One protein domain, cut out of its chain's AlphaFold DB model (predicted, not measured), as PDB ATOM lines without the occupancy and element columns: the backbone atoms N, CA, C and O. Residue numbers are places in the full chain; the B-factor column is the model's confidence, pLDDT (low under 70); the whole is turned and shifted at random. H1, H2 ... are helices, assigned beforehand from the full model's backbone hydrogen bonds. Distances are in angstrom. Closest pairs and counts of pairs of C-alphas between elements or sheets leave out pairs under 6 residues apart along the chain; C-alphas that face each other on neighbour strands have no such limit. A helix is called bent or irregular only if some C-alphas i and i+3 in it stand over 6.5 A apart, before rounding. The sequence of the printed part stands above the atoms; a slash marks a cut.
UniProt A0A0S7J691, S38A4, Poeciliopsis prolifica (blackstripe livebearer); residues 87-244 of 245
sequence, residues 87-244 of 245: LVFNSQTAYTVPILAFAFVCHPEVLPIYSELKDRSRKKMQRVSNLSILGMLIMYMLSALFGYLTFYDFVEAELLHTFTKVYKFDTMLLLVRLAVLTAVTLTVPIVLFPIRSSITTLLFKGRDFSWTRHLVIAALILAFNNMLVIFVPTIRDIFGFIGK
ATOM      1  N   LEU A  87      68.680 114.832 150.234       49.12
ATOM      2  CA  LEU A  87      69.043 113.530 149.704       49.12
ATOM      3  C   LEU A  87      69.479 112.661 150.888       49.12
ATOM      4  O   LEU A  87      70.594 112.792 151.389       49.12
ATOM      5  N   VAL A  88      68.597 111.781 151.354       52.84
ATOM      6  CA  VAL A  88      69.039 110.641 152.158       52.84
ATOM      7  C   VAL A  88      69.659 109.669 151.163       52.84
ATOM      8  O   VAL A  88      68.949 108.927 150.493       52.84
ATOM      9  N   PHE A  89      70.979 109.729 150.994       54.56
ATOM     10  CA  PHE A  89      71.714 108.728 150.225       54.56
ATOM     11  C   PHE A  89      71.748 107.428 151.030       54.56
ATOM     12  O   PHE A  89      72.728 107.106 151.694       54.56
ATOM     13  N   ASN A  90      70.631 106.704 151.005       63.19
ATOM     14  CA  ASN A  90      70.566 105.326 151.457       63.19
ATOM     15  C   ASN A  90      70.761 104.409 150.243       63.19
ATOM     16  O   ASN A  90      70.360 104.740 149.124       63.19
ATOM     17  N   SER A  91      71.325 103.228 150.477       66.88
ATOM     18  CA  SER A  91      71.368 102.121 149.518       66.88
ATOM     19  C   SER A  91      70.019 101.909 148.813       66.88
ATOM     20  O   SER A  91      69.978 101.740 147.601       66.88
ATOM     21  N   GLN A  92      68.902 102.045 149.534       66.81
ATOM     22  CA  GLN A  92      67.544 101.936 148.991       66.81
ATOM     23  C   GLN A  92      67.210 102.989 147.919       66.81
ATOM     24  O   GLN A  92      66.560 102.661 146.931       66.81
ATOM     25  N   THR A  93      67.686 104.231 148.056       69.88
ATOM     26  CA  THR A  93      67.461 105.296 147.061       69.88
ATOM     27  C   THR A  93      68.225 105.027 145.763       69.88
ATOM     28  O   THR A  93      67.751 105.389 144.686       69.88
ATOM     29  N   ALA A  94      69.371 104.340 145.842       72.06
ATOM     30  CA  ALA A  94      70.144 103.944 144.667       72.06
ATOM     31  C   ALA A  94      69.394 102.924 143.791       72.06
ATOM     32  O   ALA A  94      69.485 103.007 142.570       72.06
ATOM     33  N   TYR A  95      68.595 102.027 144.381       72.06
ATOM     34  CA  TYR A  95      67.754 101.082 143.629       72.06
ATOM     35  C   TYR A  95      66.550 101.750 142.950       72.06
ATOM     36  O   TYR A  95      66.054 101.244 141.945       72.06
ATOM     37  N   THR A  96      66.097 102.908 143.438       75.06
ATOM     38  CA  THR A  96      64.961 103.640 142.855       75.06
ATOM     39  C   THR A  96      65.311 104.323 141.532       75.06
ATOM     40  O   THR A  96      64.468 104.405 140.640       75.06
ATOM     41  N   VAL A  97      66.549 104.804 141.371       74.94
ATOM     42  CA  VAL A  97      66.985 105.522 140.158       74.94
ATOM     43  C   VAL A  97      66.846 104.666 138.886       74.94
ATOM     44  O   VAL A  97      66.206 105.138 137.943       74.94
ATOM     45  N   PRO A  98      67.339 103.411 138.847       73.88
ATOM     46  CA  PRO A  98      67.086 102.491 137.744       73.88
ATOM     47  C   PRO A  98      65.609 102.289 137.437       73.88
ATOM     48  O   PRO A  98      65.200 102.350 136.285       73.88
ATOM     49  N   ILE A  99      64.803 102.063 138.475       79.31
ATOM     50  CA  ILE A  99      63.377 101.756 138.337       79.31
ATOM     51  C   ILE A  99      62.662 102.932 137.665       79.31
ATOM     52  O   ILE A  99      61.898 102.740 136.720       79.31
ATOM     53  N   LEU A 100      62.966 104.159 138.094       80.69
ATOM     54  CA  LEU A 100      62.440 105.367 137.464       80.69
ATOM     55  C   LEU A 100      62.961 105.544 136.035       80.69
ATOM     56  O   LEU A 100      62.198 105.951 135.164       80.69
ATOM     57  N   ALA A 101      64.230 105.224 135.767       79.25
ATOM     58  CA  ALA A 101      64.776 105.286 134.415       79.25
ATOM     59  C   ALA A 101      64.042 104.320 133.470       79.25
ATOM     60  O   ALA A 101      63.593 104.756 132.409       79.25
ATOM     61  N   PHE A 102      63.838 103.060 133.881       79.81
ATOM     62  CA  PHE A 102      63.088 102.054 133.119       79.81
ATOM     63  C   PHE A 102      61.627 102.432 132.904       79.81
ATOM     64  O   PHE A 102      61.119 102.244 131.801       79.81
ATOM     65  N   ALA A 103      60.970 103.027 133.901       83.44
ATOM     66  CA  ALA A 103      59.579 103.466 133.780       83.44
ATOM     67  C   ALA A 103      59.361 104.495 132.652       83.44
ATOM     68  O   ALA A 103      58.264 104.588 132.108       83.44
ATOM     69  N   PHE A 104      60.397 105.250 132.263       83.12
ATOM     70  CA  PHE A 104      60.336 106.218 131.158       83.12
ATOM     71  C   PHE A 104      61.050 105.753 129.882       83.12
ATOM     72  O   PHE A 104      61.252 106.552 128.959       83.12
ATOM     73  N   VAL A 105      61.423 104.472 129.789       82.81
ATOM     74  CA  VAL A 105      61.972 103.895 128.559       82.81
ATOM     75  C   VAL A 105      60.853 103.736 127.533       82.81
ATOM     76  O   VAL A 105      60.059 102.806 127.582       82.81
ATOM     77  N   CYS A 106      60.814 104.643 126.559       84.06
ATOM     78  CA  CYS A 106      59.861 104.597 125.444       84.06
ATOM     79  C   CYS A 106      60.533 104.457 124.067       84.06
ATOM     80  O   CYS A 106      59.861 104.462 123.038       84.06
ATOM     81  N   HIS A 107      61.866 104.374 124.020       81.00
ATOM     82  CA  HIS A 107      62.614 104.321 122.763       81.00
ATOM     83  C   HIS A 107      62.342 103.074 121.890       81.00
ATOM     84  O   HIS A 107      62.374 103.241 120.669       81.00
ATOM     85  N   PRO A 108      62.046 101.866 122.427       83.00
ATOM     86  CA  PRO A 108      61.824 100.682 121.587       83.00
ATOM     87  C   PRO A 108      60.567 100.802 120.715       83.00
ATOM     88  O   PRO A 108      60.553 100.357 119.570       83.00
ATOM     89  N   GLU A 109      59.544 101.485 121.229       84.94
ATOM     90  CA  GLU A 109      58.232 101.623 120.588       84.94
ATOM     91  C   GLU A 109      58.155 102.815 119.621       84.94
ATOM     92  O   GLU A 109      57.232 102.923 118.813       84.94
ATOM     93  N   VAL A 110      59.144 103.718 119.644       86.19
ATOM     94  CA  VAL A 110      59.148 104.925 118.801       86.19
ATOM     95  C   VAL A 110      59.116 104.584 117.309       86.19
ATOM     96  O   VAL A 110      58.451 105.281 116.545       86.19
ATOM     97  N   LEU A 111      59.817 103.532 116.880       83.50
ATOM     98  CA  LEU A 111      59.909 103.164 115.464       83.50
ATOM     99  C   LEU A 111      58.604 102.542 114.934       83.50
ATOM    100  O   LEU A 111      58.115 103.051 113.922       83.50
ATOM    101  N   PRO A 112      57.995 101.539 115.605       82.75
ATOM    102  CA  PRO A 112      56.661 101.050 115.250       82.75
ATOM    103  C   PRO A 112      55.601 102.161 115.201       82.75
ATOM    104  O   PRO A 112      54.877 102.291 114.212       82.75
ATOM    105  N   ILE A 113      55.563 103.030 116.218       86.31
ATOM    106  CA  ILE A 113      54.607 104.148 116.278       86.31
ATOM    107  C   ILE A 113      54.843 105.132 115.124       86.31
ATOM    108  O   ILE A 113      53.898 105.601 114.491       86.31
ATOM    109  N   TYR A 114      56.105 105.441 114.815       86.62
ATOM    110  CA  TYR A 114      56.444 106.335 113.710       86.62
ATOM    111  C   TYR A 114      56.063 105.753 112.344       86.62
ATOM    112  O   TYR A 114      55.663 106.507 111.453       86.62
ATOM    113  N   SER A 115      56.172 104.433 112.162       85.69
ATOM    114  CA  SER A 115      55.764 103.780 110.916       85.69
ATOM    115  C   SER A 115      54.252 103.799 110.694       85.69
ATOM    116  O   SER A 115      53.829 103.953 109.548       85.69
ATOM    117  N   GLU A 116      53.452 103.740 111.755       88.06
ATOM    118  CA  GLU A 116      51.985 103.760 111.661       88.06
ATOM    119  C   GLU A 116      51.413 105.186 111.522       88.06
ATOM    120  O   GLU A 116      50.289 105.392 111.068       88.06
ATOM    121  N   LEU A 117      52.191 106.215 111.882       88.19
ATOM    122  CA  LEU A 117      51.725 107.600 111.882       88.19
ATOM    123  C   LEU A 117      51.473 108.135 110.459       88.19
ATOM    124  O   LEU A 117      52.380 108.206 109.625       88.19
ATOM    125  N   LYS A 118      50.249 108.616 110.211       85.06
ATOM    126  CA  LYS A 118      49.870 109.294 108.962       85.06
ATOM    127  C   LYS A 118      50.633 110.617 108.789       85.06
ATOM    128  O   LYS A 118      50.706 111.430 109.712       85.06
ATOM    129  N   ASP A 119      51.196 110.832 107.598       83.50
ATOM    130  CA  ASP A 119      52.051 111.978 107.240       83.50
ATOM    131  C   ASP A 119      53.256 112.159 108.176       83.50
ATOM    132  O   ASP A 119      53.343 113.109 108.972       83.50
ATOM    133  N   ARG A 120      54.198 111.218 108.059       83.44
ATOM    134  CA  ARG A 120      55.392 111.091 108.898       83.44
ATOM    135  C   ARG A 120      56.247 112.363 108.863       83.44
ATOM    136  O   ARG A 120      56.832 112.727 107.849       83.44
ATOM    137  N   SER A 121      56.378 113.026 110.011       90.56
ATOM    138  CA  SER A 121      57.259 114.186 110.192       90.56
ATOM    139  C   SER A 121      57.876 114.184 111.585       90.56
ATOM    140  O   SER A 121      57.200 113.876 112.569       90.56
ATOM    141  N   ARG A 122      59.151 114.583 111.691       86.06
ATOM    142  CA  ARG A 122      59.880 114.653 112.972       86.06
ATOM    143  C   ARG A 122      59.179 115.561 113.987       86.06
ATOM    144  O   ARG A 122      59.069 115.208 115.155       86.06
ATOM    145  N   LYS A 123      58.634 116.698 113.532       86.62
ATOM    146  CA  LYS A 123      57.919 117.658 114.393       86.62
ATOM    147  C   LYS A 123      56.633 117.061 114.981       86.62
ATOM    148  O   LYS A 123      56.330 117.298 116.147       86.62
ATOM    149  N   LYS A 124      55.892 116.268 114.195       85.69
ATOM    150  CA  LYS A 124      54.675 115.579 114.659       85.69
ATOM    151  C   LYS A 124      55.020 114.470 115.652       85.69
ATOM    152  O   LYS A 124      54.425 114.430 116.723       85.69
ATOM    153  N   MET A 125      56.028 113.651 115.348       87.06
ATOM    154  CA  MET A 125      56.485 112.587 116.248       87.06
ATOM    155  C   MET A 125      56.963 113.138 117.599       87.06
ATOM    156  O   MET A 125      56.611 112.591 118.637       87.06
ATOM    157  N   GLN A 126      57.686 114.266 117.611       85.94
ATOM    158  CA  GLN A 126      58.114 114.909 118.859       85.94
ATOM    159  C   GLN A 126      56.928 115.403 119.695       85.94
ATOM    160  O   GLN A 126      56.943 115.276 120.916       85.94
ATOM    161  N   ARG A 127      55.884 115.948 119.057       83.62
ATOM    162  CA  ARG A 127      54.662 116.367 119.757       83.62
ATOM    163  C   ARG A 127      53.938 115.170 120.372       83.62
ATOM    164  O   ARG A 127      53.553 115.253 121.533       83.62
ATOM    165  N   VAL A 128      53.791 114.080 119.616       88.50
ATOM    166  CA  VAL A 128      53.198 112.827 120.111       88.50
ATOM    167  C   VAL A 128      54.015 112.291 121.285       88.50
ATOM    168  O   VAL A 128      53.457 112.057 122.347       88.50
ATOM    169  N   SER A 129      55.340 112.211 121.145       87.94
ATOM    170  CA  SER A 129      56.237 111.749 122.209       87.94
ATOM    171  C   SER A 129      56.139 112.610 123.474       87.94
ATOM    172  O   SER A 129      55.981 112.070 124.565       87.94
ATOM    173  N   ASN A 130      56.157 113.942 123.346       83.12
ATOM    174  CA  ASN A 130      56.026 114.846 124.492       83.12
ATOM    175  C   ASN A 130      54.674 114.676 125.199       83.12
ATOM    176  O   ASN A 130      54.630 114.682 126.428       83.12
ATOM    177  N   LEU A 131      53.590 114.507 124.437       88.12
ATOM    178  CA  LEU A 131      52.257 114.279 124.991       88.12
ATOM    179  C   LEU A 131      52.166 112.920 125.700       88.12
ATOM    180  O   LEU A 131      51.645 112.856 126.810       88.12
ATOM    181  N   SER A 132      52.722 111.860 125.110       89.19
ATOM    182  CA  SER A 132      52.782 110.530 125.726       89.19
ATOM    183  C   SER A 132      53.593 110.544 127.022       89.19
ATOM    184  O   SER A 132      53.140 110.012 128.030       89.19
ATOM    185  N   ILE A 133      54.761 111.192 127.029       85.75
ATOM    186  CA  ILE A 133      55.610 111.313 128.223       85.75
ATOM    187  C   ILE A 133      54.901 112.108 129.326       85.75
ATOM    188  O   ILE A 133      54.943 111.705 130.488       85.75
ATOM    189  N   LEU A 134      54.222 113.207 128.978       84.69
ATOM    190  CA  LEU A 134      53.434 113.987 129.934       84.69
ATOM    191  C   LEU A 134      52.253 113.178 130.496       84.69
ATOM    192  O   LEU A 134      52.005 113.212 131.698       84.69
ATOM    193  N   GLY A 135      51.553 112.420 129.649       86.81
ATOM    194  CA  GLY A 135      50.464 111.540 130.079       86.81
ATOM    195  C   GLY A 135      50.942 110.441 131.032       86.81
ATOM    196  O   GLY A 135      50.357 110.258 132.098       86.81
ATOM    197  N   MET A 136      52.050 109.769 130.696       87.88
ATOM    198  CA  MET A 136      52.676 108.760 131.562       87.88
ATOM    199  C   MET A 136      53.127 109.360 132.901       87.88
ATOM    200  O   MET A 136      52.876 108.763 133.944       87.88
ATOM    201  N   LEU A 137      53.712 110.567 132.897       83.94
ATOM    202  CA  LEU A 137      54.070 111.293 134.122       83.94
ATOM    203  C   LEU A 137      52.858 111.499 135.034       83.94
ATOM    204  O   LEU A 137      52.930 111.195 136.222       83.94
ATOM    205  N   ILE A 138      51.755 112.025 134.494       85.25
ATOM    206  CA  ILE A 138      50.549 112.316 135.280       85.25
ATOM    207  C   ILE A 138      49.982 111.026 135.874       85.25
ATOM    208  O   ILE A 138      49.718 110.980 137.075       85.25
ATOM    209  N   MET A 139      49.858 109.971 135.065       85.69
ATOM    210  CA  MET A 139      49.358 108.676 135.531       85.69
ATOM    211  C   MET A 139      50.229 108.102 136.651       85.69
ATOM    212  O   MET A 139      49.706 107.746 137.703       85.69
ATOM    213  N   TYR A 140      51.555 108.088 136.487       86.44
ATOM    214  CA  TYR A 140      52.458 107.587 137.524       86.44
ATOM    215  C   TYR A 140      52.434 108.433 138.797       86.44
ATOM    216  O   TYR A 140      52.472 107.870 139.888       86.44
ATOM    217  N   MET A 141      52.314 109.760 138.693       82.31
ATOM    218  CA  MET A 141      52.196 110.629 139.868       82.31
ATOM    219  C   MET A 141      50.896 110.386 140.637       82.31
ATOM    220  O   MET A 141      50.924 110.353 141.865       82.31
ATOM    221  N   LEU A 142      49.773 110.192 139.939       81.06
ATOM    222  CA  LEU A 142      48.497 109.858 140.575       81.06
ATOM    223  C   LEU A 142      48.558 108.474 141.231       81.06
ATOM    224  O   LEU A 142      48.203 108.347 142.401       81.06
ATOM    225  N   SER A 143      49.068 107.460 140.527       80.31
ATOM    226  CA  SER A 143      49.232 106.109 141.078       80.31
ATOM    227  C   SER A 143      50.164 106.083 142.291       80.31
ATOM    228  O   SER A 143      49.855 105.412 143.270       80.31
ATOM    229  N   ALA A 144      51.269 106.832 142.264       80.75
ATOM    230  CA  ALA A 144      52.187 106.935 143.395       80.75
ATOM    231  C   ALA A 144      51.549 107.667 144.583       80.75
ATOM    232  O   ALA A 144      51.684 107.218 145.719       80.75
ATOM    233  N   LEU A 145      50.821 108.760 144.328       79.44
ATOM    234  CA  LEU A 145      50.144 109.526 145.373       79.44
ATOM    235  C   LEU A 145      49.064 108.690 146.063       79.44
ATOM    236  O   LEU A 145      49.098 108.543 147.280       79.44
ATOM    237  N   PHE A 146      48.133 108.109 145.303       76.00
ATOM    238  CA  PHE A 146      47.074 107.275 145.875       76.00
ATOM    239  C   PHE A 146      47.620 105.971 146.463       76.00
ATOM    240  O   PHE A 146      47.165 105.554 147.526       76.00
ATOM    241  N   GLY A 147      48.625 105.355 145.836       72.06
ATOM    242  CA  GLY A 147      49.279 104.151 146.354       72.06
ATOM    243  C   GLY A 147      49.941 104.384 147.713       72.06
ATOM    244  O   GLY A 147      49.764 103.576 148.622       72.06
ATOM    245  N   TYR A 148      50.627 105.517 147.883       74.69
ATOM    246  CA  TYR A 148      51.223 105.898 149.163       74.69
ATOM    247  C   TYR A 148      50.169 106.298 150.201       74.69
ATOM    248  O   TYR A 148      50.204 105.799 151.319       74.69
ATOM    249  N   LEU A 149      49.188 107.132 149.837       71.44
ATOM    250  CA  LEU A 149      48.124 107.557 150.761       71.44
ATOM    251  C   LEU A 149      47.239 106.396 151.250       71.44
ATOM    252  O   LEU A 149      46.592 106.529 152.282       71.44
ATOM    253  N   THR A 150      47.191 105.272 150.530       69.75
ATOM    254  CA  THR A 150      46.390 104.102 150.929       69.75
ATOM    255  C   THR A 150      47.058 103.289 152.045       69.75
ATOM    256  O   THR A 150      46.357 102.761 152.904       69.75
ATOM    257  N   PHE A 151      48.393 103.185 152.061       63.91
ATOM    258  CA  PHE A 151      49.124 102.281 152.969       63.91
ATOM    259  C   PHE A 151      50.153 102.969 153.874       63.91
ATOM    260  O   PHE A 151      50.623 102.342 154.822       63.91
ATOM    261  N   TYR A 152      50.497 104.232 153.602       74.00
ATOM    262  CA  TYR A 152      51.515 105.011 154.313       74.00
ATOM    263  C   TYR A 152      52.816 104.212 154.513       74.00
ATOM    264  O   TYR A 152      53.464 103.839 153.535       74.00
ATOM    265  N   ASP A 153      53.187 103.912 155.759       65.88
ATOM    266  CA  ASP A 153      54.443 103.244 156.117       65.88
ATOM    267  C   ASP A 153      54.468 101.731 155.813       65.88
ATOM    268  O   ASP A 153      55.505 101.086 155.964       65.88
ATOM    269  N   PHE A 154      53.360 101.145 155.343       67.06
ATOM    270  CA  PHE A 154      53.245  99.706 155.052       67.06
ATOM    271  C   PHE A 154      53.378  99.345 153.559       67.06
ATOM    272  O   PHE A 154      52.938  98.274 153.139       67.06
ATOM    273  N   VAL A 155      53.968 100.217 152.734       70.75
ATOM    274  CA  VAL A 155      54.145  99.979 151.288       70.75
ATOM    275  C   VAL A 155      55.310  99.017 151.020       70.75
ATOM    276  O   VAL A 155      56.473  99.345 151.257       70.75
ATOM    277  N   GLU A 156      55.023  97.838 150.463       72.69
ATOM    278  CA  GLU A 156      56.058  96.943 149.932       72.69
ATOM    279  C   GLU A 156      56.468  97.354 148.503       72.69
ATOM    280  O   GLU A 156      55.794  98.134 147.834       72.69
ATOM    281  N   ALA A 157      57.584  96.815 147.993       70.31
ATOM    282  CA  ALA A 157      58.078  97.173 146.656       70.31
ATOM    283  C   ALA A 157      57.138  96.780 145.510       70.31
ATOM    284  O   ALA A 157      57.252  97.316 144.410       70.31
ATOM    285  N   GLU A 158      56.209  95.866 145.776       76.56
ATOM    286  CA  GLU A 158      55.117  95.529 144.880       76.56
ATOM    287  C   GLU A 158      53.796  95.961 145.524       76.56
ATOM    288  O   GLU A 158      53.301  95.342 146.471       76.56
ATOM    289  N   LEU A 159      53.193  97.024 144.982       73.12
ATOM    290  CA  LEU A 159      51.911  97.541 145.475       73.12
ATOM    291  C   LEU A 159      50.828  96.464 145.450       73.12
ATOM    292  O   LEU A 159      50.046  96.335 146.384       73.12
ATOM    293  N   LEU A 160      50.814  95.645 144.401       70.75
ATOM    294  CA  LEU A 160      49.840  94.575 144.237       70.75
ATOM    295  C   LEU A 160      49.986  93.477 145.308       70.75
ATOM    296  O   LEU A 160      48.984  92.924 145.768       70.75
ATOM    297  N   HIS A 161      51.213  93.195 145.753       71.06
ATOM    298  CA  HIS A 161      51.456  92.279 146.865       71.06
ATOM    299  C   HIS A 161      50.935  92.874 148.185       71.06
ATOM    300  O   HIS A 161      50.209  92.202 148.920       71.06
ATOM    301  N   THR A 162      51.152  94.178 148.399       67.31
ATOM    302  CA  THR A 162      50.593  94.928 149.542       67.31
ATOM    303  C   THR A 162      49.057  94.877 149.558       67.31
ATOM    304  O   THR A 162      48.458  94.522 150.572       67.31
ATOM    305  N   PHE A 163      48.399  95.118 148.416       69.00
ATOM    306  CA  PHE A 163      46.937  95.020 148.292       69.00
ATOM    307  C   PHE A 163      46.401  93.616 148.607       69.00
ATOM    308  O   PHE A 163      45.344  93.497 149.214       69.00
ATOM    309  N   THR A 164      47.139  92.563 148.244       70.12
ATOM    310  CA  THR A 164      46.739  91.165 148.506       70.12
ATOM    311  C   THR A 164      46.780  90.835 149.997       70.12
ATOM    312  O   THR A 164      45.961  90.068 150.494       70.12
ATOM    313  N   LYS A 165      47.741  91.417 150.716       65.75
ATOM    314  CA  LYS A 165      47.937  91.204 152.153       65.75
ATOM    315  C   LYS A 165      46.912  91.961 152.998       65.75
ATOM    316  O   LYS A 165      46.510  91.465 154.046       65.75
ATOM    317  N   VAL A 166      46.493  93.145 152.543       65.44
ATOM    318  CA  VAL A 166      45.586  94.037 153.287       65.44
ATOM    319  C   VAL A 166      44.111  93.806 152.937       65.44
ATOM    320  O   VAL A 166      43.265  93.850 153.828       65.44
ATOM    321  N   TYR A 167      43.782  93.520 151.674       63.94
ATOM    322  CA  TYR A 167      42.399  93.393 151.215       63.94
ATOM    323  C   TYR A 167      42.101  91.995 150.656       63.94
ATOM    324  O   TYR A 167      42.590  91.618 149.594       63.94
ATOM    325  N   LYS A 168      41.201  91.258 151.319       61.84
ATOM    326  CA  LYS A 168      40.630  89.976 150.846       61.84
ATOM    327  C   LYS A 168      39.564  90.156 149.746       61.84
ATOM    328  O   LYS A 168      38.535  89.485 149.753       61.84
ATOM    329  N   PHE A 169      39.740  91.107 148.826       59.06
ATOM    330  CA  PHE A 169      38.842  91.249 147.672       59.06
ATOM    331  C   PHE A 169      39.276  90.289 146.562       59.06
ATOM    332  O   PHE A 169      39.895  90.706 145.581       59.06
ATOM    333  N   ASP A 170      38.949  89.007 146.724       65.44
ATOM    334  CA  ASP A 170      39.466  87.932 145.870       65.44
ATOM    335  C   ASP A 170      39.179  88.170 144.379       65.44
ATOM    336  O   ASP A 170      40.080  88.045 143.556       65.44
ATOM    337  N   THR A 171      37.975  88.617 144.007       75.81
ATOM    338  CA  THR A 171      37.601  88.758 142.588       75.81
ATOM    339  C   THR A 171      38.213  89.984 141.902       75.81
ATOM    340  O   THR A 171      38.719  89.873 140.787       75.81
ATOM    341  N   MET A 172      38.195  91.163 142.539       74.38
ATOM    342  CA  MET A 172      38.705  92.403 141.923       74.38
ATOM    343  C   MET A 172      40.229  92.391 141.809       74.38
ATOM    344  O   MET A 172      40.784  92.778 140.780       74.38
ATOM    345  N   LEU A 173      40.915  91.891 142.839       76.69
ATOM    346  CA  LEU A 173      42.369  91.780 142.833       76.69
ATOM    347  C   LEU A 173      42.853  90.699 141.855       76.69
ATOM    348  O   LEU A 173      43.845  90.905 141.150       76.69
ATOM    349  N   LEU A 174      42.128  89.579 141.748       80.12
ATOM    350  CA  LEU A 174      42.378  88.556 140.732       80.12
ATOM    351  C   LEU A 174      42.194  89.107 139.313       80.12
ATOM    352  O   LEU A 174      43.026  88.840 138.447       80.12
ATOM    353  N   LEU A 175      41.153  89.913 139.079       83.44
ATOM    354  CA  LEU A 175      40.911  90.537 137.777       83.44
ATOM    355  C   LEU A 175      42.055  91.477 137.379       83.44
ATOM    356  O   LEU A 175      42.550  91.394 136.256       83.44
ATOM    357  N   VAL A 176      42.520  92.331 138.299       83.88
ATOM    358  CA  VAL A 176      43.661  93.231 138.048       83.88
ATOM    359  C   VAL A 176      44.927  92.432 137.747       83.88
ATOM    360  O   VAL A 176      45.627  92.740 136.783       83.88
ATOM    361  N   ARG A 177      45.203  91.370 138.514       83.69
ATOM    362  CA  ARG A 177      46.326  90.454 138.248       83.69
ATOM    363  C   ARG A 177      46.264  89.868 136.848       83.69
ATOM    364  O   ARG A 177      47.258  89.913 136.129       83.69
ATOM    365  N   LEU A 178      45.104  89.349 136.460       84.94
ATOM    366  CA  LEU A 178      44.899  88.741 135.152       84.94
ATOM    367  C   LEU A 178      45.044  89.770 134.022       84.94
ATOM    368  O   LEU A 178      45.669  89.475 133.004       84.94
ATOM    369  N   ALA A 179      44.543  90.990 134.219       87.81
ATOM    370  CA  ALA A 179      44.712  92.087 133.271       87.81
ATOM    371  C   ALA A 179      46.190  92.471 133.097       87.81
ATOM    372  O   ALA A 179      46.660  92.585 131.965       87.81
ATOM    373  N   VAL A 180      46.942  92.600 134.196       86.12
ATOM    374  CA  VAL A 180      48.387  92.886 134.156       86.12
ATOM    375  C   VAL A 180      49.147  91.753 133.466       86.12
ATOM    376  O   VAL A 180      49.949  92.025 132.575       86.12
ATOM    377  N   LEU A 181      48.862  90.490 133.801       88.00
ATOM    378  CA  LEU A 181      49.488  89.329 133.152       88.00
ATOM    379  C   LEU A 181      49.218  89.304 131.646       88.00
ATOM    380  O   LEU A 181      50.130  89.074 130.851       88.00
ATOM    381  N   THR A 182      47.974  89.573 131.250       88.81
ATOM    382  CA  THR A 182      47.573  89.612 129.841       88.81
ATOM    383  C   THR A 182      48.288  90.745 129.111       88.81
ATOM    384  O   THR A 182      48.873  90.515 128.054       88.81
ATOM    385  N   ALA A 183      48.318  91.948 129.692       87.69
ATOM    386  CA  ALA A 183      49.025  93.090 129.121       87.69
ATOM    387  C   ALA A 183      50.520  92.791 128.931       87.69
ATOM    388  O   ALA A 183      51.042  92.961 127.830       87.69
ATOM    389  N   VAL A 184      51.197  92.263 129.957       88.44
ATOM    390  CA  VAL A 184      52.617  91.878 129.873       88.44
ATOM    391  C   VAL A 184      52.833  90.833 128.777       88.44
ATOM    392  O   VAL A 184      53.715  91.007 127.936       88.44
ATOM    393  N   THR A 185      51.982  89.807 128.711       87.50
ATOM    394  CA  THR A 185      52.061  88.748 127.690       87.50
ATOM    395  C   THR A 185      51.921  89.303 126.271       87.50
ATOM    396  O   THR A 185      52.669  88.899 125.383       87.50
ATOM    397  N   LEU A 186      51.017  90.264 126.049       88.56
ATOM    398  CA  LEU A 186      50.845  90.931 124.752       88.56
ATOM    399  C   LEU A 186      52.001  91.878 124.404       88.56
ATOM    400  O   LEU A 186      52.260  92.122 123.227       88.56
ATOM    401  N   THR A 187      52.722  92.385 125.404       87.19
ATOM    402  CA  THR A 187      53.851  93.301 125.188       87.19
ATOM    403  C   THR A 187      55.112  92.548 124.740       87.19
ATOM    404  O   THR A 187      55.874  93.058 123.920       87.19
ATOM    405  N   VAL A 188      55.308  91.304 125.200       86.62
ATOM    406  CA  VAL A 188      56.446  90.434 124.828       86.62
ATOM    407  C   VAL A 188      56.661  90.299 123.307       86.62
ATOM    408  O   VAL A 188      57.778  90.552 122.850       86.62
ATOM    409  N   PRO A 189      55.665  89.927 122.478       82.50
ATOM    410  CA  PRO A 189      55.871  89.796 121.034       82.50
ATOM    411  C   PRO A 189      56.202  91.132 120.354       82.50
ATOM    412  O   PRO A 189      56.978  91.145 119.396       82.50
ATOM    413  N   ILE A 190      55.663  92.244 120.865       84.50
ATOM    414  CA  ILE A 190      55.913  93.590 120.334       84.50
ATOM    415  C   ILE A 190      57.379  93.972 120.546       84.50
ATOM    416  O   ILE A 190      58.043  94.360 119.587       84.50
ATOM    417  N   VAL A 191      57.920  93.769 121.754       83.75
ATOM    418  CA  VAL A 191      59.322  94.105 122.069       83.75
ATOM    419  C   VAL A 191      60.328  93.119 121.468       83.75
ATOM    420  O   VAL A 191      61.442  93.506 121.115       83.75
ATOM    421  N   LEU A 192      59.952  91.848 121.287       82.88
ATOM    422  CA  LEU A 192      60.822  90.846 120.658       82.88
ATOM    423  C   LEU A 192      61.057  91.125 119.168       82.88
ATOM    424  O   LEU A 192      62.120  90.786 118.640       82.88
ATOM    425  N   PHE A 193      60.101  91.755 118.483       82.38
ATOM    426  CA  PHE A 193      60.219  92.086 117.065       82.38
ATOM    427  C   PHE A 193      61.428  92.991 116.732       82.38
ATOM    428  O   PHE A 193      62.256  92.579 115.905       82.38
ATOM    429  N   PRO A 194      61.601  94.179 117.349       81.81
ATOM    430  CA  PRO A 194      62.754  95.039 117.096       81.81
ATOM    431  C   PRO A 194      64.066  94.425 117.598       81.81
ATOM    432  O   PRO A 194      65.089  94.594 116.932       81.81
ATOM    433  N   ILE A 195      64.057  93.664 118.701       82.06
ATOM    434  CA  ILE A 195      65.250  92.958 119.211       82.06
ATOM    435  C   ILE A 195      65.759  91.962 118.166       82.06
ATOM    436  O   ILE A 195      66.932  91.991 117.787       82.06
ATOM    437  N   ARG A 196      64.858  91.130 117.634       81.50
ATOM    438  CA  ARG A 196      65.172  90.178 116.564       81.50
ATOM    439  C   ARG A 196      65.719  90.895 115.330       81.50
ATOM    440  O   ARG A 196      66.748  90.488 114.804       81.50
ATOM    441  N   SER A 197      65.062  91.972 114.896       78.44
ATOM    442  CA  SER A 197      65.496  92.764 113.735       78.44
ATOM    443  C   SER A 197      66.906  93.349 113.922       78.44
ATOM    444  O   SER A 197      67.747  93.283 113.022       78.44
ATOM    445  N   SER A 198      67.196  93.847 115.125       82.44
ATOM    446  CA  SER A 198      68.489  94.442 115.478       82.44
ATOM    447  C   SER A 198      69.607  93.397 115.498       82.44
ATOM    448  O   SER A 198      70.662  93.618 114.907       82.44
ATOM    449  N   ILE A 199      69.361  92.228 116.100       81.56
ATOM    450  CA  ILE A 199      70.334  91.127 116.175       81.56
ATOM    451  C   ILE A 199      70.613  90.538 114.790       81.56
ATOM    452  O   ILE A 199      71.777  90.335 114.440       81.56
ATOM    453  N   THR A 200      69.579  90.316 113.971       76.00
ATOM    454  CA  THR A 200      69.761  89.835 112.593       76.00
ATOM    455  C   THR A 200      70.608  90.815 111.778       76.00
ATOM    456  O   THR A 200      71.522  90.395 111.069       76.00
ATOM    457  N   THR A 201      70.355  92.119 111.916       77.69
ATOM    458  CA  THR A 201      71.114  93.162 111.207       77.69
ATOM    459  C   THR A 201      72.572  93.235 111.671       77.69
ATOM    460  O   THR A 201      73.462  93.467 110.852       77.69
ATOM    461  N   LEU A 202      72.828  93.022 112.965       80.31
ATOM    462  CA  LEU A 202      74.162  93.111 113.559       80.31
ATOM    463  C   LEU A 202      75.026  91.873 113.265       80.31
ATOM    464  O   LEU A 202      76.205  92.022 112.955       80.31
ATOM    465  N   LEU A 203      74.453  90.666 113.315       76.19
ATOM    466  CA  LEU A 203      75.185  89.407 113.108       76.19
ATOM    467  C   LEU A 203      75.271  88.967 111.636       76.19
ATOM    468  O   LEU A 203      76.223  88.287 111.258       76.19
ATOM    469  N   PHE A 204      74.296  89.332 110.796       73.88
ATOM    470  CA  PHE A 204      74.182  88.836 109.416       73.88
ATOM    471  C   PHE A 204      73.911  89.955 108.410       73.88
ATOM    472  O   PHE A 204      73.013  89.861 107.570       73.88
ATOM    473  N   LYS A 205      74.715  91.020 108.463       64.62
ATOM    474  CA  LYS A 205      74.636  92.121 107.500       64.62
ATOM    475  C   LYS A 205      74.871  91.599 106.070       64.62
ATOM    476  O   LYS A 205      75.990  91.242 105.717       64.62
ATOM    477  N   GLY A 206      73.813  91.552 105.254       64.12
ATOM    478  CA  GLY A 206      73.893  91.244 103.819       64.12
ATOM    479  C   GLY A 206      73.825  89.764 103.409       64.12
ATOM    480  O   GLY A 206      74.230  89.456 102.293       64.12
ATOM    481  N   ARG A 207      73.334  88.844 104.257       63.84
ATOM    482  CA  ARG A 207      73.016  87.456 103.843       63.84
ATOM    483  C   ARG A 207      71.512  87.237 103.683       63.84
ATOM    484  O   ARG A 207      70.722  87.846 104.400       63.84
ATOM    485  N   ASP A 208      71.140  86.315 102.795       66.69
ATOM    486  CA  ASP A 208      69.744  86.002 102.481       66.69
ATOM    487  C   ASP A 208      68.922  85.577 103.705       66.69
ATOM    488  O   ASP A 208      69.392  84.884 104.622       66.69
ATOM    489  N   PHE A 209      67.654  85.994 103.693       66.06
ATOM    490  CA  PHE A 209      66.671  85.685 104.721       66.06
ATOM    491  C   PHE A 209      66.440  84.171 104.793       66.06
ATOM    492  O   PHE A 209      65.859  83.570 103.896       66.06
ATOM    493  N   SER A 210      66.875  83.542 105.886       75.56
ATOM    494  CA  SER A 210      66.614  82.125 106.160       75.56
ATOM    495  C   SER A 210      65.731  81.984 107.392       75.56
ATOM    496  O   SER A 210      66.032  82.512 108.468       75.56
ATOM    497  N   TRP A 211      64.622  81.262 107.229       75.50
ATOM    498  CA  TRP A 211      63.608  81.075 108.267       75.50
ATOM    499  C   TRP A 211      64.164  80.312 109.479       75.50
ATOM    500  O   TRP A 211      63.928  80.696 110.622       75.50
ATOM    501  N   THR A 212      65.017  79.312 109.238       78.75
ATOM    502  CA  THR A 212      65.662  78.497 110.279       78.75
ATOM    503  C   THR A 212      66.599  79.314 111.164       78.75
ATOM    504  O   THR A 212      66.566  79.174 112.382       78.75
ATOM    505  N   ARG A 213      67.400  80.220 110.583       76.25
ATOM    506  CA  ARG A 213      68.295  81.093 111.364       76.25
ATOM    507  C   ARG A 213      67.494  82.070 112.218       76.25
ATOM    508  O   ARG A 213      67.812  82.259 113.386       76.25
ATOM    509  N   HIS A 214      66.419  82.629 111.664       78.19
ATOM    510  CA  HIS A 214      65.510  83.495 112.413       78.19
ATOM    511  C   HIS A 214      64.842  82.779 113.592       78.19
ATOM    512  O   HIS A 214      64.772  83.359 114.676       78.19
ATOM    513  N   LEU A 215      64.377  81.541 113.396       82.81
ATOM    514  CA  LEU A 215      63.747  80.747 114.451       82.81
ATOM    515  C   LEU A 215      64.745  80.394 115.563       82.81
ATOM    516  O   LEU A 215      64.425  80.552 116.737       82.81
ATOM    517  N   VAL A 216      65.968  79.991 115.203       85.38
ATOM    518  CA  VAL A 216      67.029  79.656 116.169       85.38
ATOM    519  C   VAL A 216      67.442  80.873 116.997       85.38
ATOM    520  O   VAL A 216      67.550  80.770 118.216       85.38
ATOM    521  N   ILE A 217      67.623  82.041 116.371       82.00
ATOM    522  CA  ILE A 217      67.972  83.280 117.086       82.00
ATOM    523  C   ILE A 217      66.854  83.673 118.059       82.00
ATOM    524  O   ILE A 217      67.131  83.982 119.216       82.00
ATOM    525  N   ALA A 218      65.592  83.620 117.622       81.56
ATOM    526  CA  ALA A 218      64.454  83.911 118.491       81.56
ATOM    527  C   ALA A 218      64.365  82.928 119.672       81.56
ATOM    528  O   ALA A 218      64.180  83.360 120.808       81.56
ATOM    529  N   ALA A 219      64.561  81.629 119.423       85.25
ATOM    530  CA  ALA A 219      64.564  80.601 120.459       85.25
ATOM    531  C   ALA A 219      65.696  80.803 121.479       85.25
ATOM    532  O   ALA A 219      65.452  80.693 122.677       85.25
ATOM    533  N   LEU A 220      66.904  81.163 121.033       86.75
ATOM    534  CA  LEU A 220      68.035  81.463 121.921       86.75
ATOM    535  C   LEU A 220      67.772  82.690 122.802       86.75
ATOM    536  O   LEU A 220      68.018  82.638 124.005       86.75
ATOM    537  N   ILE A 221      67.234  83.774 122.233       83.69
ATOM    538  CA  ILE A 221      66.879  84.986 122.992       83.69
ATOM    539  C   ILE A 221      65.797  84.668 124.028       83.69
ATOM    540  O   ILE A 221      65.885  85.112 125.174       83.69
ATOM    541  N   LEU A 222      64.781  83.895 123.639       84.50
ATOM    542  CA  LEU A 222      63.697  83.500 124.533       84.50
ATOM    543  C   LEU A 222      64.213  82.595 125.661       84.50
ATOM    544  O   LEU A 222      63.861  82.809 126.819       84.50
ATOM    545  N   ALA A 223      65.068  81.621 125.341       86.81
ATOM    546  CA  ALA A 223      65.684  80.729 126.318       86.81
ATOM    547  C   ALA A 223      66.558  81.504 127.311       86.81
ATOM    548  O   ALA A 223      66.441  81.290 128.512       86.81
ATOM    549  N   PHE A 224      67.367  82.452 126.831       86.44
ATOM    550  CA  PHE A 224      68.186  83.310 127.688       86.44
ATOM    551  C   PHE A 224      67.338  84.177 128.631       86.44
ATOM    552  O   PHE A 224      67.622  84.233 129.824       86.44
ATOM    553  N   ASN A 225      66.263  84.801 128.133       83.88
ATOM    554  CA  ASN A 225      65.351  85.579 128.980       83.88
ATOM    555  C   ASN A 225      64.667  84.705 130.041       83.88
ATOM    556  O   ASN A 225      64.628  85.086 131.206       83.88
ATOM    557  N   ASN A 226      64.168  83.523 129.662       84.88
ATOM    558  CA  ASN A 226      63.558  82.591 130.617       84.88
ATOM    559  C   ASN A 226      64.566  82.115 131.667       84.88
ATOM    560  O   ASN A 226      64.230  82.042 132.843       84.88
ATOM    561  N   MET A 227      65.804  81.839 131.254       87.06
ATOM    562  CA  MET A 227      66.892  81.488 132.161       87.06
ATOM    563  C   MET A 227      67.092  82.617 133.182       87.06
ATOM    564  O   MET A 227      66.973  82.377 134.377       87.06
ATOM    565  N   LEU A 228      67.239  83.867 132.737       82.50
ATOM    566  CA  LEU A 228      67.431  85.028 133.614       82.50
ATOM    567  C   LEU A 228      66.292  85.202 134.639       82.50
ATOM    568  O   LEU A 228      66.566  85.434 135.816       82.50
ATOM    569  N   VAL A 229      65.036  85.016 134.223       82.81
ATOM    570  CA  VAL A 229      63.864  85.082 135.120       82.81
ATOM    571  C   VAL A 229      63.881  83.970 136.176       82.81
ATOM    572  O   VAL A 229      63.500  84.213 137.317       82.81
ATOM    573  N   ILE A 230      64.345  82.764 135.834       84.75
ATOM    574  CA  ILE A 230      64.448  81.645 136.787       84.75
ATOM    575  C   ILE A 230      65.534  81.909 137.841       84.75
ATOM    576  O   ILE A 230      65.350  81.569 139.008       84.75
ATOM    577  N   PHE A 231      66.659  82.515 137.452       82.50
ATOM    578  CA  PHE A 231      67.767  82.779 138.378       82.50
ATOM    579  C   PHE A 231      67.570  84.028 139.242       82.50
ATOM    580  O   PHE A 231      68.138  84.089 140.332       82.50
ATOM    581  N   VAL A 232      66.782  85.010 138.791       79.44
ATOM    582  CA  VAL A 232      66.550  86.262 139.527       79.44
ATOM    583  C   VAL A 232      65.057  86.420 139.846       79.44
ATOM    584  O   VAL A 232      64.319  87.013 139.061       79.44
ATOM    585  N   PRO A 233      64.593  85.925 141.010       70.19
ATOM    586  CA  PRO A 233      63.173  85.935 141.369       70.19
ATOM    587  C   PRO A 233      62.656  87.322 141.783       70.19
ATOM    588  O   PRO A 233      61.449  87.512 141.915       70.19
ATOM    589  N   THR A 234      63.548  88.299 141.985       74.44
ATOM    590  CA  THR A 234      63.186  89.634 142.473       74.44
ATOM    591  C   THR A 234      63.336  90.684 141.377       74.44
ATOM    592  O   THR A 234      64.443  91.020 140.957       74.44
ATOM    593  N   ILE A 235      62.223  91.311 140.988       75.06
ATOM    594  CA  ILE A 235      62.181  92.391 139.983       75.06
ATOM    595  C   ILE A 235      63.098  93.571 140.372       75.06
ATOM    596  O   ILE A 235      63.727  94.206 139.524       75.06
ATOM    597  N   ARG A 236      63.211  93.843 141.678       68.88
ATOM    598  CA  ARG A 236      64.037  94.922 142.244       68.88
ATOM    599  C   ARG A 236      65.531  94.735 141.971       68.88
ATOM    600  O   ARG A 236      66.220  95.715 141.701       68.88
ATOM    601  N   ASP A 237      66.005  93.492 141.994       72.94
ATOM    602  CA  ASP A 237      67.417  93.164 141.776       72.94
ATOM    603  C   ASP A 237      67.771  93.263 140.289       72.94
ATOM    604  O   ASP A 237      68.834  93.774 139.936       72.94
ATOM    605  N   ILE A 238      66.834  92.876 139.413       75.00
ATOM    606  CA  ILE A 238      66.964  93.030 137.959       75.00
ATOM    607  C   ILE A 238      67.076  94.513 137.600       75.00
ATOM    608  O   ILE A 238      68.053  94.923 136.975       75.00
ATOM    609  N   PHE A 239      66.119  95.344 138.028       69.19
ATOM    610  CA  PHE A 239      66.182  96.779 137.736       69.19
ATOM    611  C   PHE A 239      67.408  97.435 138.374       69.19
ATOM    612  O   PHE A 239      68.061  98.242 137.718       69.19
ATOM    613  N   GLY A 240      67.781  97.040 139.595       66.12
ATOM    614  CA  GLY A 240      69.010  97.488 140.250       66.12
ATOM    615  C   GLY A 240      70.278  97.202 139.441       66.12
ATOM    616  O   GLY A 240      71.148  98.067 139.347       66.12
ATOM    617  N   PHE A 241      70.377  96.019 138.828       70.38
ATOM    618  CA  PHE A 241      71.527  95.634 138.010       70.38
ATOM    619  C   PHE A 241      71.575  96.399 136.683       70.38
ATOM    620  O   PHE A 241      72.614  96.969 136.350       70.38
ATOM    621  N   ILE A 242      70.457  96.467 135.950       66.94
ATOM    622  CA  ILE A 242      70.442  97.089 134.616       66.94
ATOM    623  C   ILE A 242      70.613  98.617 134.705       66.94
ATOM    624  O   ILE A 242      71.174  99.219 133.802       66.94
ATOM    625  N   GLY A 243      70.190  99.279 135.787       56.12
ATOM    626  CA  GLY A 243      70.464 100.718 135.939       56.12
ATOM    627  C   GLY A 243      71.821 101.067 136.547       56.12
ATOM    628  O   GLY A 243      72.108 102.253 136.696       56.12
ATOM    629  N   LYS A 244      72.640 100.076 136.926       55.69
ATOM    630  CA  LYS A 244      74.032 100.290 137.355       55.69
ATOM    631  C   LYS A 244      75.013 100.300 136.167       55.69
ATOM    632  O   LYS A 244      76.149 100.736 136.347       55.69
TER     633      LYS A 244
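This is residues 87 to 244 of the 245 residues of the protein "S38A4" of Poeciliopsis prolifica (blackstripe livebearer) (UniProt A0A0S7J691). This is a loose, open frame of helices with few contacts: the two long helices, H3 and H5, spread apart like the arms of a V, with little H4 at the corner between them. H6 folds back from the far end of H5, and H7 then returns to cross H1, near the start of the printed part, while H2 sits by the end of H3 that is far from H4. The printed part has 158 residues with seven named helices, H1 to H7 in that order, and no named strand; the class is all helix. The whole is loose, with a radius of gyration of the C-alphas of 19.6 A, and spans 58 by 42 by 40 A along its three main axes.

Begin at C-alpha 91, at (71.368, 102.121, 149.518); from there H1 runs through residues 91 to 103, 19.7 A from first to last C-alpha. H1 is neither bent nor irregular, but only just: C-alphas 95 and 98 are 6.1 A apart. H2 follows in residues 110 to 116. Look next for C-alpha 122 at (59.880, 114.653, 112.972), where H3 begins; it holds residues 122 to 154 and measures 45.1 A. It has a kink of 53 degrees near residue 148 and is irregular, with C-alphas 150 and 153 lying 9.6 A apart. H4 is residues 159 to 166. H5, residues 170 to 203, is the longest helix by residues and measures 48.5 A; it is neither bent nor irregular, but only just, with C-alphas 186 and 189 at 6.4 A. H6 is residues 211 to 231, 30.4 A long. H7, residues 235 to 242, ends with C-alpha 242 at (70.442, 97.089, 134.616).

Start with H1, which touches H7: their closest C-alphas, those of Tyr 95 and Gly 240, are 5.1 A apart. Their lines are about perpendicular, at 84 degrees. H2 and H3 are close but not clearly touching, the closest C-alphas being those of Tyr 114 and Met 125 at 6.7 A; they run opposite ways at a steep tilt of 56 degrees. H3 and H4 are also close but not clearly touching, with the C-alphas of Gly 147 and Leu 159 closest at 7.2 A. H4 and H5 are close but not clearly touching, and there the C-alphas of Thr 164 and Leu 173 are closest, at 7.2 A. H5 touches H6 with residues 196 to 200 alone, and H6 touches H5 with residues 214 to 218 alone; the closest C-alphas are those of Arg 196 and Ala 218, 6.6 A apart. These two run opposite ways at a steep tilt of 48 degrees. Among the pairs that are apart are H3 and H5, H1 and H3, and H5 and H7. In the backbone, every O i to N i+4 pair is within hydrogen-bond range in H2, H4, H6 and H7, against 26 of 29 in H3, 26 of 30 in H5 and 4 of 9 in H1, where 8 of 10 O i to N i+3 pairs are within range.

Look at Asp 153 and Asp 208 for the two C-alphas farthest apart, 58.4 A. The printed part has no cut, and no link is long. Residues 167 to 172, of which 170 to 172 belong to H5, stand free, and so do residues 178 to 189 of H5. The mean pLDDT of the printed part is 78.1; 30 residues are under 70, among them residues 87 to 93, 165 to 170, 205 to 209 and 242 to 244.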